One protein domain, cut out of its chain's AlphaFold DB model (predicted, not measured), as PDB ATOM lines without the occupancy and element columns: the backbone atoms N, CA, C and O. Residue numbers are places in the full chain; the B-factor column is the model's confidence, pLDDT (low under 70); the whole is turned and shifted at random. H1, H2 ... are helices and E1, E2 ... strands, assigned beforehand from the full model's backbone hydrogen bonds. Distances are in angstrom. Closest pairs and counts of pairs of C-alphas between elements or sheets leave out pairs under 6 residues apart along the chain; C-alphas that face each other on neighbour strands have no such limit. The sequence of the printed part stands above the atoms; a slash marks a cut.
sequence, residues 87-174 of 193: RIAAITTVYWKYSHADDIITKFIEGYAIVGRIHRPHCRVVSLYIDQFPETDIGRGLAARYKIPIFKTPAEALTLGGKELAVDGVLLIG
ATOM      1  N   ARG A  87      33.474  15.884 -32.597       97.75
ATOM      2  CA  ARG A  87      34.430  16.988 -32.476       97.75
ATOM      3  C   ARG A  87      33.784  18.260 -33.000       97.75
ATOM      4  O   ARG A  87      33.382  18.308 -34.155       97.75
ATOM      5  N   ILE A  88      33.690  19.284 -32.164       98.25
ATOM      6  CA  ILE A  88      32.996  20.530 -32.486       98.25
ATOM      7  C   ILE A  88      33.988  21.692 -32.455       98.25
ATOM      8  O   ILE A  88      34.716  21.849 -31.476       98.25
ATOM      9  N   ALA A  89      34.013  22.509 -33.505       98.62
ATOM     10  CA  ALA A  89      34.648  23.827 -33.462       98.62
ATOM     11  C   ALA A  89      33.619  24.866 -33.010       98.62
ATOM     12  O   ALA A  89      32.485  24.843 -33.491       98.62
ATOM     13  N   ALA A  90      33.996  25.793 -32.131       98.31
ATOM     14  CA  ALA A  90      33.159  26.950 -31.822       98.31
ATOM     15  C   ALA A  90      33.771  28.224 -32.411       98.31
ATOM     16  O   ALA A  90      34.912  28.575 -32.121       98.31
ATOM     17  N   ILE A  91      32.996  28.907 -33.246       98.19
ATOM     18  CA  ILE A  91      33.353  30.146 -33.927       98.19
ATOM     19  C   ILE A  91      32.427  31.225 -33.378       98.19
ATOM     20  O   ILE A  91      31.214  31.176 -33.596       98.19
ATOM     21  N   THR A  92      32.991  32.180 -32.641       97.81
ATOM     22  CA  THR A  92      32.223  33.275 -32.048       97.81
ATOM     23  C   THR A  92      32.874  34.630 -32.277       97.81
ATOM     24  O   THR A  92      34.087  34.740 -32.448       97.81
ATOM     25  N   THR A  93      32.066  35.682 -32.281       97.62
ATOM     26  CA  THR A  93      32.549  37.060 -32.400       97.62
ATOM     27  C   THR A  93      33.058  37.612 -31.070       97.62
ATOM     28  O   THR A  93      34.110  38.240 -31.028       97.62
ATOM     29  N   VAL A  94      32.358  37.342 -29.969       97.56
ATOM     30  CA  VAL A  94      32.771  37.689 -28.597       97.56
ATOM     31  C   VAL A  94      32.354  36.586 -27.632       97.56
ATOM     32  O   VAL A  94      31.469  35.788 -27.937       97.56
ATOM     33  N   TYR A  95      32.979  36.543 -26.454       97.88
ATOM     34  CA  TYR A  95      32.654  35.560 -25.423       97.88
ATOM     35  C   TYR A  95      32.753  36.175 -24.022       97.88
ATOM     36  O   TYR A  95      33.798  36.155 -23.378       97.88
ATOM     37  N   TRP A  96      31.641  36.711 -23.527       97.19
ATOM     38  CA  TRP A  96      31.523  37.297 -22.186       97.19
ATOM     39  C   TRP A  96      30.331  36.687 -21.435       97.19
ATOM     40  O   TRP A  96      29.488  36.010 -22.024       97.19
ATOM     41  N   LYS A  97      30.278  36.888 -20.119       96.25
ATOM     42  CA  LYS A  97      29.258  36.293 -19.241       96.25
ATOM     43  C   LYS A  97      27.833  36.679 -19.665       96.25
ATOM     44  O   LYS A  97      27.545  37.866 -19.699       96.25
ATOM     45  N   TYR A  98      26.941  35.710 -19.882       94.88
ATOM     46  CA  TYR A  98      25.566  35.915 -20.389       94.88
ATOM     47  C   TYR A  98      25.446  36.357 -21.861       94.88
ATOM     48  O   TYR A  98      24.370  36.759 -22.293       94.88
ATOM     49  N   SER A  99      26.525  36.296 -22.647       95.69
ATOM     50  CA  SER A  99      26.403  36.339 -24.115       95.69
ATOM     51  C   SER A  99      25.816  35.024 -24.637       95.69
ATOM     52  O   SER A  99      25.959  33.997 -23.971       95.69
ATOM     53  N   HIS A 100      25.254  34.974 -25.853       96.31
ATOM     54  CA  HIS A 100      24.778  33.682 -26.370       96.31
ATOM     55  C   HIS A 100      25.938  32.708 -26.619       96.31
ATOM     56  O   HIS A 100      25.750  31.494 -26.580       96.31
ATOM     57  N   ALA A 101      27.163  33.214 -26.801       97.19
ATOM     58  CA  ALA A 101      28.357  32.379 -26.796       97.19
ATOM     59  C   ALA A 101      28.521  31.647 -25.451       97.19
ATOM     60  O   ALA A 101      28.800  30.452 -25.444       97.19
ATOM     61  N   ASP A 102      28.275  32.316 -24.322       96.94
ATOM     62  CA  ASP A 102      28.267  31.687 -22.997       96.94
ATOM     63  C   ASP A 102      27.091  30.725 -22.819       96.94
ATOM     64  O   ASP A 102      27.280  29.564 -22.456       96.94
ATOM     65  N   ASP A 103      25.883  31.152 -23.174       95.81
ATOM     66  CA  ASP A 103      24.689  30.322 -23.007       95.81
ATOM     67  C   ASP A 103      24.691  29.057 -23.874       95.81
ATOM     68  O   ASP A 103      24.039  28.075 -23.511       95.81
ATOM     69  N   ILE A 104      25.435  29.044 -24.985       96.75
ATOM     70  CA  ILE A 104      25.541  27.898 -25.894       96.75
ATOM     71  C   ILE A 104      26.864  27.157 -25.681       96.75
ATOM     72  O   ILE A 104      26.855  25.999 -25.260       96.75
ATOM     73  N   ILE A 105      28.011  27.787 -25.953       97.69
ATOM     74  CA  ILE A 105      29.315  27.101 -25.986       97.69
ATOM     75  C   ILE A 105      29.650  26.522 -24.609       97.69
ATOM     76  O   ILE A 105      30.070  25.364 -24.521       97.69
ATOM     77  N   THR A 106      29.393  27.260 -23.524       96.62
ATOM     78  CA  THR A 106      29.687  26.781 -22.165       96.62
ATOM     79  C   THR A 106      28.898  25.507 -21.850       96.62
ATOM     80  O   THR A 106      29.421  24.614 -21.189       96.62
ATOM     81  N   LYS A 107      27.686  25.327 -22.391       95.62
ATOM     82  CA  LYS A 107      26.901  24.093 -22.188       95.62
ATOM     83  C   LYS A 107      27.466  22.897 -22.945       95.62
ATOM     84  O   LYS A 107      27.332  21.766 -22.481       95.62
ATOM     85  N   PHE A 108      28.121  23.134 -24.080       95.75
ATOM     86  CA  PHE A 108      28.853  22.098 -24.812       95.75
ATOM     87  C   PHE A 108      30.172  21.719 -24.125       95.75
ATOM     88  O   PHE A 108      30.612  20.578 -24.247       95.75
ATOM     89  N   ILE A 109      30.787  22.649 -23.391       95.88
ATOM     90  CA  ILE A 109      32.030  22.413 -22.647       95.88
ATOM     91  C   ILE A 109      31.751  21.758 -21.285       95.88
ATOM     92  O   ILE A 109      32.310  20.709 -20.969       95.88
ATOM     93  N   GLU A 110      30.893  22.367 -20.467       94.25
ATOM     94  CA  GLU A 110      30.685  21.989 -19.063       94.25
ATOM     95  C   GLU A 110      29.511  21.011 -18.879       94.25
ATOM     96  O   GLU A 110      29.494  20.203 -17.940       94.25
ATOM     97  N   GLY A 111      28.553  21.043 -19.806       92.38
ATOM     98  CA  GLY A 111      27.229  20.449 -19.656       92.38
ATOM     99  C   GLY A 111      26.197  21.452 -19.135       92.38
ATOM    100  O   GLY A 111      26.468  22.634 -18.930       92.38
ATOM    101  N   TYR A 112      24.978  20.974 -18.919       91.75
ATOM    102  CA  TYR A 112      23.858  21.769 -18.423       91.75
ATOM    103  C   TYR A 112      23.006  20.952 -17.456       91.75
ATOM    104  O   TYR A 112      22.881  19.739 -17.600       91.75
ATOM    105  N   ALA A 113      22.433  21.602 -16.445       89.75
ATOM    106  CA  ALA A 113      21.582  20.933 -15.471       89.75
ATOM    107  C   ALA A 113      20.110  20.985 -15.906       89.75
ATOM    108  O   ALA A 113      19.591  22.062 -16.192       89.75
ATOM    109  N   ILE A 114      19.433  19.835 -15.920       86.38
ATOM    110  CA  ILE A 114      17.986  19.717 -16.132       86.38
ATOM    111  C   ILE A 114      17.416  18.817 -15.043       86.38
ATOM    112  O   ILE A 114      17.876  17.693 -14.866       86.38
ATOM    113  N   VAL A 115      16.414  19.320 -14.313       86.56
ATOM    114  CA  VAL A 115      15.685  18.583 -13.260       86.56
ATOM    115  C   VAL A 115      16.643  17.849 -12.305       86.56
ATOM    116  O   VAL A 115      16.598  16.637 -12.127       86.56
ATOM    117  N   GLY A 116      17.596  18.595 -11.738       85.19
ATOM    118  CA  GLY A 116      18.568  18.066 -10.773       85.19
ATOM    119  C   GLY A 116      19.628  17.115 -11.347       85.19
ATOM    120  O   GLY A 116      20.485  16.653 -10.598       85.19
ATOM    121  N   ARG A 117      19.623  16.837 -12.658       84.00
ATOM    122  CA  ARG A 117      20.630  16.010 -13.336       84.00
ATOM    123  C   ARG A 117      21.554  16.871 -14.188       84.00
ATOM    124  O   ARG A 117      21.092  17.744 -14.917       84.00
ATOM    125  N   ILE A 118      22.859  16.603 -14.140       86.69
ATOM    126  CA  ILE A 118      23.831  17.224 -15.051       86.69
ATOM    127  C   ILE A 118      23.852  16.424 -16.353       86.69
ATOM    128  O   ILE A 118      24.286  15.272 -16.380       86.69
ATOM    129  N   HIS A 119      23.418  17.049 -17.440       87.00
ATOM    130  CA  HIS A 119      23.505  16.509 -18.784       87.00
ATOM    131  C   HIS A 119      24.789  16.982 -19.463       87.00
ATOM    132  O   HIS A 119      25.066  18.177 -19.550       87.00
ATOM    133  N   ARG A 120      25.564  16.033 -19.992       88.00
ATOM    134  CA  ARG A 120      26.700  16.326 -20.871       88.00
ATOM    135  C   ARG A 120      26.388  15.848 -22.282       88.00
ATOM    136  O   ARG A 120      26.058  14.662 -22.414       88.00
ATOM    137  N   PRO A 121      26.485  16.713 -23.302       89.44
ATOM    138  CA  PRO A 121      26.241  16.304 -24.675       89.44
ATOM    139  C   PRO A 121      27.315  15.310 -25.138       89.44
ATOM    140  O   PRO A 121      28.443  15.305 -24.641       89.44
ATOM    141  N   HIS A 122      26.973  14.436 -26.088       91.06
ATOM    142  CA  HIS A 122      27.896  13.431 -26.629       91.06
ATOM    143  C   HIS A 122      28.830  14.020 -27.705       91.06
ATOM    144  O   HIS A 122      28.960  13.520 -28.824       91.06
ATOM    145  N   CYS A 123      29.467  15.133 -27.367       93.62
ATOM    146  CA  CYS A 123      30.395  15.860 -28.216       93.62
ATOM    147  C   CYS A 123      31.441  16.579 -27.357       93.62
ATOM    148  O   CYS A 123      31.353  16.603 -26.129       93.62
ATOM    149  N   ARG A 124      32.479  17.107 -28.003       96.12
ATOM    150  CA  ARG A 124      33.561  17.855 -27.365       96.12
ATOM    151  C   ARG A 124      33.911  19.059 -28.216       96.12
ATOM    152  O   ARG A 124      34.159  18.909 -29.411       96.12
ATOM    153  N   VAL A 125      33.995  20.224 -27.584       98.00
ATOM    154  CA  VAL A 125      34.572  21.410 -28.218       98.00
ATOM    155  C   VAL A 125      36.087  21.222 -28.285       98.00
ATOM    156  O   VAL A 125      36.742  21.101 -27.253       98.00
ATOM    157  N   VAL A 126      36.630  21.124 -29.497       98.31
ATOM    158  CA  VAL A 126      38.055  20.833 -29.742       98.31
ATOM    159  C   VAL A 126      38.859  22.065 -30.139       98.31
ATOM    160  O   VAL A 126      40.085  22.030 -30.079       98.31
ATOM    161  N   SER A 127      38.188  23.142 -30.538       98.50
ATOM    162  CA  SER A 127      38.816  24.396 -30.944       98.50
ATOM    163  C   SER A 127      37.868  25.570 -30.789       98.50
ATOM    164  O   SER A 127      36.645  25.423 -30.883       98.50
ATOM    165  N   LEU A 128      38.460  26.741 -30.574       98.38
ATOM    166  CA  LEU A 128      37.763  28.013 -30.502       98.38
ATOM    167  C   LEU A 128      38.367  29.012 -31.486       98.38
ATOM    168  O   LEU A 128      39.583  29.091 -31.644       98.38
ATOM    169  N   TYR A 129      37.506  29.812 -32.097       98.44
ATOM    170  CA  TYR A 129      37.853  31.100 -32.682       98.44
ATOM    171  C   TYR A 129      37.002  32.163 -31.996       98.44
ATOM    172  O   TYR A 129      35.784  31.999 -31.891       98.44
ATOM    173  N   ILE A 130      37.648  33.225 -31.523       98.12
ATOM    174  CA  ILE A 130      36.995  34.382 -30.912       98.12
ATOM    175  C   ILE A 130      37.534  35.612 -31.636       98.12
ATOM    176  O   ILE A 130      38.738  35.856 -31.593       98.12
ATOM    177  N   ASP A 131      36.658  36.349 -32.317       97.50
ATOM    178  CA  ASP A 131      37.059  37.501 -33.135       97.50
ATOM    179  C   ASP A 131      37.580  38.666 -32.280       97.50
ATOM    180  O   ASP A 131      38.616  39.261 -32.571       97.50
ATOM    181  N   GLN A 132      36.876  38.976 -31.188       97.12
ATOM    182  CA  GLN A 132      37.150  40.130 -30.339       97.12
ATOM    183  C   GLN A 132      37.168  39.739 -28.861       97.12
ATOM    184  O   GLN A 132      36.320  38.988 -28.376       97.12
ATOM    185  N   PHE A 133      38.116  40.315 -28.121       97.12
ATOM    186  CA  PHE A 133      38.296  40.082 -26.690       97.12
ATOM    187  C   PHE A 133      37.996  41.358 -25.890       97.12
ATOM    188  O   PHE A 133      38.914  42.150 -25.660       97.12
ATOM    189  N   PRO A 134      36.738  41.591 -25.468       95.50
ATOM    190  CA  PRO A 134      36.412  42.712 -24.591       95.50
ATOM    191  C   PRO A 134      37.056  42.543 -23.205       95.50
ATOM    192  O   PRO A 134      37.535  41.467 -22.848       95.50
ATOM    193  N   GLU A 135      37.034  43.595 -22.385       95.75
ATOM    194  CA  GLU A 135      37.538  43.545 -21.001       95.75
ATOM    195  C   GLU A 135      36.803  42.494 -20.147       95.75
ATOM    196  O   GLU A 135      37.397  41.853 -19.286       95.75
ATOM    197  N   THR A 136      35.524  42.255 -20.444       95.75
ATOM    198  CA  THR A 136      34.661  41.259 -19.789       95.75
ATOM    199  C   THR A 136      34.763  39.851 -20.392       95.75
ATOM    200  O   THR A 136      33.904  39.005 -20.129       95.75
ATOM    201  N   ASP A 137      35.782  39.587 -21.216       97.25
ATOM    202  CA  ASP A 137      36.004  38.284 -21.845       97.25
ATOM    203  C   ASP A 137      36.172  37.162 -20.810       97.25
ATOM    204  O   ASP A 137      36.994  37.236 -19.895       97.25
ATOM    205  N   ILE A 138      35.426  36.078 -21.013       97.75
ATOM    206  CA  ILE A 138      35.556  34.831 -20.252       97.75
ATOM    207  C   ILE A 138      36.128  33.695 -21.108       97.75
ATOM    208  O   ILE A 138      36.560  32.673 -20.565       97.75
ATOM    209  N   GLY A 139      36.162  33.862 -22.435       96.81
ATOM    210  CA  GLY A 139      36.528  32.818 -23.385       96.81
ATOM    211  C   GLY A 139      37.959  32.324 -23.196       96.81
ATOM    212  O   GLY A 139      38.189  31.115 -23.164       96.81
ATOM    213  N   ARG A 140      38.925  33.229 -22.971       98.06
ATOM    214  CA  ARG A 140      40.328  32.846 -22.702       98.06
ATOM    215  C   ARG A 140      40.480  32.029 -21.421       98.06
ATOM    216  O   ARG A 140      41.218  31.043 -21.399       98.06
ATOM    217  N   GLY A 141      39.758  32.409 -20.366       97.44
ATOM    218  CA  GLY A 141      39.770  31.696 -19.089       97.44
ATOM    219  C   GLY A 141      39.176  30.291 -19.201       97.44
ATOM    220  O   GLY A 141      39.767  29.326 -18.709       97.44
ATOM    221  N   LEU A 142      38.040  30.157 -19.894       96.88
ATOM    222  CA  LEU A 142      37.414  28.862 -20.172       96.88
ATOM    223  C   LEU A 142      38.314  27.977 -21.041       96.88
ATOM    224  O   LEU A 142      38.557  26.821 -20.693       96.88
ATOM    225  N   ALA A 143      38.872  28.525 -22.119       97.69
ATOM    226  CA  ALA A 143      39.783  27.808 -23.003       97.69
ATOM    227  C   ALA A 143      40.997  27.248 -22.248       97.69
ATOM    228  O   ALA A 143      41.315  26.066 -22.377       97.69
ATOM    229  N   ALA A 144      41.625  28.057 -21.390       98.12
ATOM    230  CA  ALA A 144      42.741  27.620 -20.556       98.12
ATOM    231  C   ALA A 144      42.331  26.519 -19.562       98.12
ATOM    232  O   ALA A 144      43.018  25.503 -19.448       98.12
ATOM    233  N   ARG A 145      41.187  26.683 -18.880       97.69
ATOM    234  CA  ARG A 145      40.665  25.707 -17.906       97.69
ATOM    235  C   ARG A 145      40.409  24.339 -18.539       97.69
ATOM    236  O   ARG A 145      40.768  23.321 -17.952       97.69
ATOM    237  N   TYR A 146      39.807  24.320 -19.726       96.94
ATOM    238  CA  TYR A 146      39.419  23.092 -20.424       96.94
ATOM    239  C   TYR A 146      40.448  22.611 -21.454       96.94
ATOM    240  O   TYR A 146      40.215  21.603 -22.118       96.94
ATOM    241  N   LYS A 147      41.604  23.283 -21.550       98.00
ATOM    242  CA  LYS A 147      42.695  22.972 -22.491       98.00
ATOM    243  C   LYS A 147      42.232  22.969 -23.953       98.00
ATOM    244  O   LYS A 147      42.644  22.117 -24.739       98.00
ATOM    245  N   ILE A 148      41.371  23.920 -24.303       98.25
ATOM    246  CA  ILE A 148      40.855  24.091 -25.661       98.25
ATOM    247  C   ILE A 148      41.721  25.141 -26.369       98.25
ATOM    248  O   ILE A 148      41.842  26.259 -25.866       98.25
ATOM    249  N   PRO A 149      42.342  24.823 -27.515       98.19
ATOM    250  CA  PRO A 149      43.122  25.795 -28.268       98.19
ATOM    251  C   PRO A 149      42.223  26.882 -28.871       98.19
ATOM    252  O   PRO A 149      41.189  26.585 -29.478       98.19
ATOM    253  N   ILE A 150      42.652  28.139 -28.735       98.44
ATOM    254  CA  ILE A 150      42.086  29.281 -29.460       98.44
ATOM    255  C   ILE A 150      42.974  29.556 -30.675       98.44
ATOM    256  O   ILE A 150      44.183  29.746 -30.529       98.44
ATOM    257  N   PHE A 151      42.376  29.587 -31.860       98.38
ATOM    258  CA  PHE A 151      43.053  29.862 -33.124       98.38
ATOM    259  C   PHE A 151      42.814  31.295 -33.597       98.38
ATOM    260  O   PHE A 151      41.875  31.960 -33.159       98.38
ATOM    261  N   LYS A 152      43.676  31.770 -34.504       96.88
ATOM    262  CA  LYS A 152      43.643  33.152 -35.005       96.88
ATOM    263  C   LYS A 152      42.702  33.342 -36.182       96.88
ATOM    264  O   LYS A 152      42.395  34.478 -36.517       96.88
ATOM    265  N   THR A 153      42.283  32.260 -36.831       97.12
ATOM    266  CA  THR A 153      41.327  32.311 -37.940       97.12
ATOM    267  C   THR A 153      40.275  31.208 -37.803       97.12
ATOM    268  O   THR A 153      40.567  30.150 -37.233       97.12
ATOM    269  N   PRO A 154      39.065  31.392 -38.368       96.44
ATOM    270  CA  PRO A 154      38.068  30.327 -38.404       96.44
ATOM    271  C   PRO A 154      38.577  29.081 -39.140       96.44
ATOM    272  O   PRO A 154      38.334  27.964 -38.696       96.44
ATOM    273  N   ALA A 155      39.336  29.256 -40.227       97.25
ATOM    274  CA  ALA A 155      39.904  28.146 -40.993       97.25
ATOM    275  C   ALA A 155      40.859  27.291 -40.146       97.25
ATOM    276  O   ALA A 155      40.766  26.064 -40.155       97.25
ATOM    277  N   GLU A 156      41.734  27.918 -39.361       98.06
ATOM    278  CA  GLU A 156      42.609  27.205 -38.427       98.06
ATOM    279  C   GLU A 156      41.814  26.472 -37.340       98.06
ATOM    280  O   GLU A 156      42.128  25.324 -37.030       98.06
ATOM    281  N   ALA A 157      40.753  27.081 -36.798       98.06
ATOM    282  CA  ALA A 157      39.893  26.425 -35.812       98.06
ATOM    283  C   ALA A 157      39.186  25.186 -36.390       98.06
ATOM    284  O   ALA A 157      39.096  24.160 -35.715       98.06
ATOM    285  N   LEU A 158      38.727  25.252 -37.641       98.31
ATOM    286  CA  LEU A 158      38.069  24.138 -38.333       98.31
ATOM    287  C   LEU A 158      39.038  23.002 -38.704       98.31
ATOM    288  O   LEU A 158      38.640  21.838 -38.766       98.31
ATOM    289  N   THR A 159      40.309  23.326 -38.940       98.19
ATOM    290  CA  THR A 159      41.347  22.375 -39.378       98.19
ATOM    291  C   THR A 159      42.285  21.927 -38.256       98.19
ATOM    292  O   THR A 159      43.134  21.063 -38.466       98.19
ATOM    293  N   LEU A 160      42.157  22.510 -37.058       97.12
ATOM    294  CA  LEU A 160      43.091  22.356 -35.936       97.12
ATOM    295  C   LEU A 160      44.546  22.690 -36.309       97.12
ATOM    296  O   LEU A 160      45.481  22.045 -35.835       97.12
ATOM    297  N   GLY A 161      44.728  23.689 -37.176       93.88
ATOM    298  CA  GLY A 161      46.029  24.089 -37.724       93.88
ATOM    299  C   GLY A 161      46.558  23.184 -38.845       93.88
ATOM    300  O   GLY A 161      47.689  23.365 -39.295       93.88
ATOM    301  N   GLY A 162      45.767  22.204 -39.289       95.81
ATOM    302  CA  GLY A 162      46.069  21.344 -40.431       95.81
ATOM    303  C   GLY A 162      45.629  21.932 -41.776       95.81
ATOM    304  O   GLY A 162      45.290  23.106 -41.899       95.81
ATOM    305  N   LYS A 163      45.624  21.084 -42.811       95.56
ATOM    306  CA  LYS A 163      45.174  21.442 -44.172       95.56
ATOM    307  C   LYS A 163      43.755  20.967 -44.497       95.56
ATOM    308  O   LYS A 163      43.193  21.380 -45.504       95.56
ATOM    309  N   GLU A 164      43.192  20.096 -43.667       97.12
ATOM    310  CA  GLU A 164      41.913  19.421 -43.899       97.12
ATOM    311  C   GLU A 164      40.956  19.662 -42.732       97.12
ATOM    312  O   GLU A 164      41.387  19.964 -41.616       97.12
ATOM    313  N   LEU A 165      39.654  19.525 -42.989       97.94
ATOM    314  CA  LEU A 165      38.624  19.671 -41.965       97.94
ATOM    315  C   LEU A 165      38.801  18.594 -40.886       97.94
ATOM    316  O   LEU A 165      38.797  17.401 -41.180       97.94
ATOM    317  N   ALA A 166      38.930  19.021 -39.631       97.75
ATOM    318  CA  ALA A 166      39.239  18.139 -38.507       97.75
ATOM    319  C   ALA A 166      38.087  18.013 -37.490       97.75
ATOM    320  O   ALA A 166      38.264  17.407 -36.427       97.75
ATOM    321  N   VAL A 167      36.922  18.594 -37.796       98.12
ATOM    322  CA  VAL A 167      35.744  18.653 -36.920       98.12
ATOM    323  C   VAL A 167      34.506  18.062 -37.591       98.12
ATOM    324  O   VAL A 167      34.350  18.142 -38.805       98.12
ATOM    325  N   ASP A 168      33.618  17.485 -36.784       97.62
ATOM    326  CA  ASP A 168      32.339  16.906 -37.211       97.62
ATOM    327  C   ASP A 168      31.208  17.945 -37.260       97.62
ATOM    328  O   ASP A 168      30.171  17.713 -37.880       97.62
ATOM    329  N   GLY A 169      31.367  19.072 -36.561       97.44
ATOM    330  CA  GLY A 169      30.344  20.106 -36.466       97.44
ATOM    331  C   GLY A 169      30.893  21.457 -36.025       97.44
ATOM    332  O   GLY A 169      32.021  21.568 -35.538       97.44
ATOM    333  N   VAL A 170      30.069  22.490 -36.205       98.06
ATOM    334  CA  VAL A 170      30.434  23.884 -35.943       98.06
ATOM    335  C   VAL A 170      29.332  24.563 -35.139       98.06
ATOM    336  O   VAL A 170      28.168  24.531 -35.529       98.06
ATOM    337  N   LEU A 171      29.707  25.198 -34.031       97.75
ATOM    338  CA  LEU A 171      28.886  26.201 -33.360       97.75
ATOM    339  C   LEU A 171      29.274  27.565 -33.928       97.75
ATOM    340  O   LEU A 171      30.441  27.941 -33.840       97.75
ATOM    341  N   LEU A 172      28.321  28.285 -34.513       96.94
ATOM    342  CA  LEU A 172      28.544  29.600 -35.112       96.94
ATOM    343  C   LEU A 172      27.669  30.638 -34.408       96.94
ATOM    344  O   LEU A 172      26.447  30.583 -34.522       96.94
ATOM    345  N   ILE A 173      28.293  31.568 -33.683       96.56
ATOM    346  CA  ILE A 173      27.605  32.604 -32.904       96.56
ATOM    347  C   ILE A 173      28.165  33.979 -33.292       96.56
ATOM    348  O   ILE A 173      29.311  34.296 -32.997       96.56
ATOM    349  N   GLY A 174      27.365  34.798 -33.977       93.50
ATOM    350  CA  GLY A 174      27.817  36.066 -34.572       93.50
ATOM    351  C   GLY A 174      26.910  37.257 -34.280       93.50
ATOM    352  O   GLY A 174      26.536  37.979 -35.193       93.50
TER     353      GLY A 174
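What this domain is: This is residues 87 to 174 of the 193 residues of an uncharacterized protein of bacterium HR36 (UniProt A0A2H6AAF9). A small parallel sheet of three strands forms the core, with H1 and H2 over one face and H3 over the other, in three layers. A small hairpin, E2 and E3, reaches out at one end of the longest axis. The printed part has 88 residues, in the order E1 H1 E2 E3 E4 H2 H3 E5; the main sheet runs E4 E1 E5. The class is mixed, helices and strands, and the whole is compact, with a radius of gyration of the C-alphas of 12.7 A and spans of 43 by 31 by 22 A.

Where its parts are: E1 is residues 87 to 92, 16.4 A long, from C-alpha 87 at (34.430, 16.988, -32.476). H1 is residues 100 to 110, 15.0 A; E2 is 112 to 114 and E3 117 to 119. E4 is 123 to 130, 19.8 A, and bends by 56 degrees at residue 126. H2 is 139 to 146, H3 154 to 159, and E5 169 to 173, 13.3 A, ending at C-alpha 173 at (27.605, 32.604, -32.904).

How they stand to each other: E1 is parallel to E4, with N 88 and O 124 2.8 A apart, and to E5, with N 91 and O 171 2.8 A apart. H1 is on this sheet at a height of 8.9 A; its closest C-alphas to E5 are Ala 101 and Ile 173, 6.2 A. H2, on the same face, lies over E4. H3, on the opposite face, has Ser 127 and Ala 157 as closest C-alphas to E4, 5.4 A. E2 and E3 are antiparallel, with N 119 and O 112 2.7 A apart. Every O i to N i+4 pair is within hydrogen-bond range in H2 and H3; in H1, 6 of 7.

The domain as a whole: The C-alphas farthest apart, of Gly 116 and Lys 163, are separated by 42.8 A. The printed part has no cut, no link is long, and no printed residue is under 70 in pLDDT.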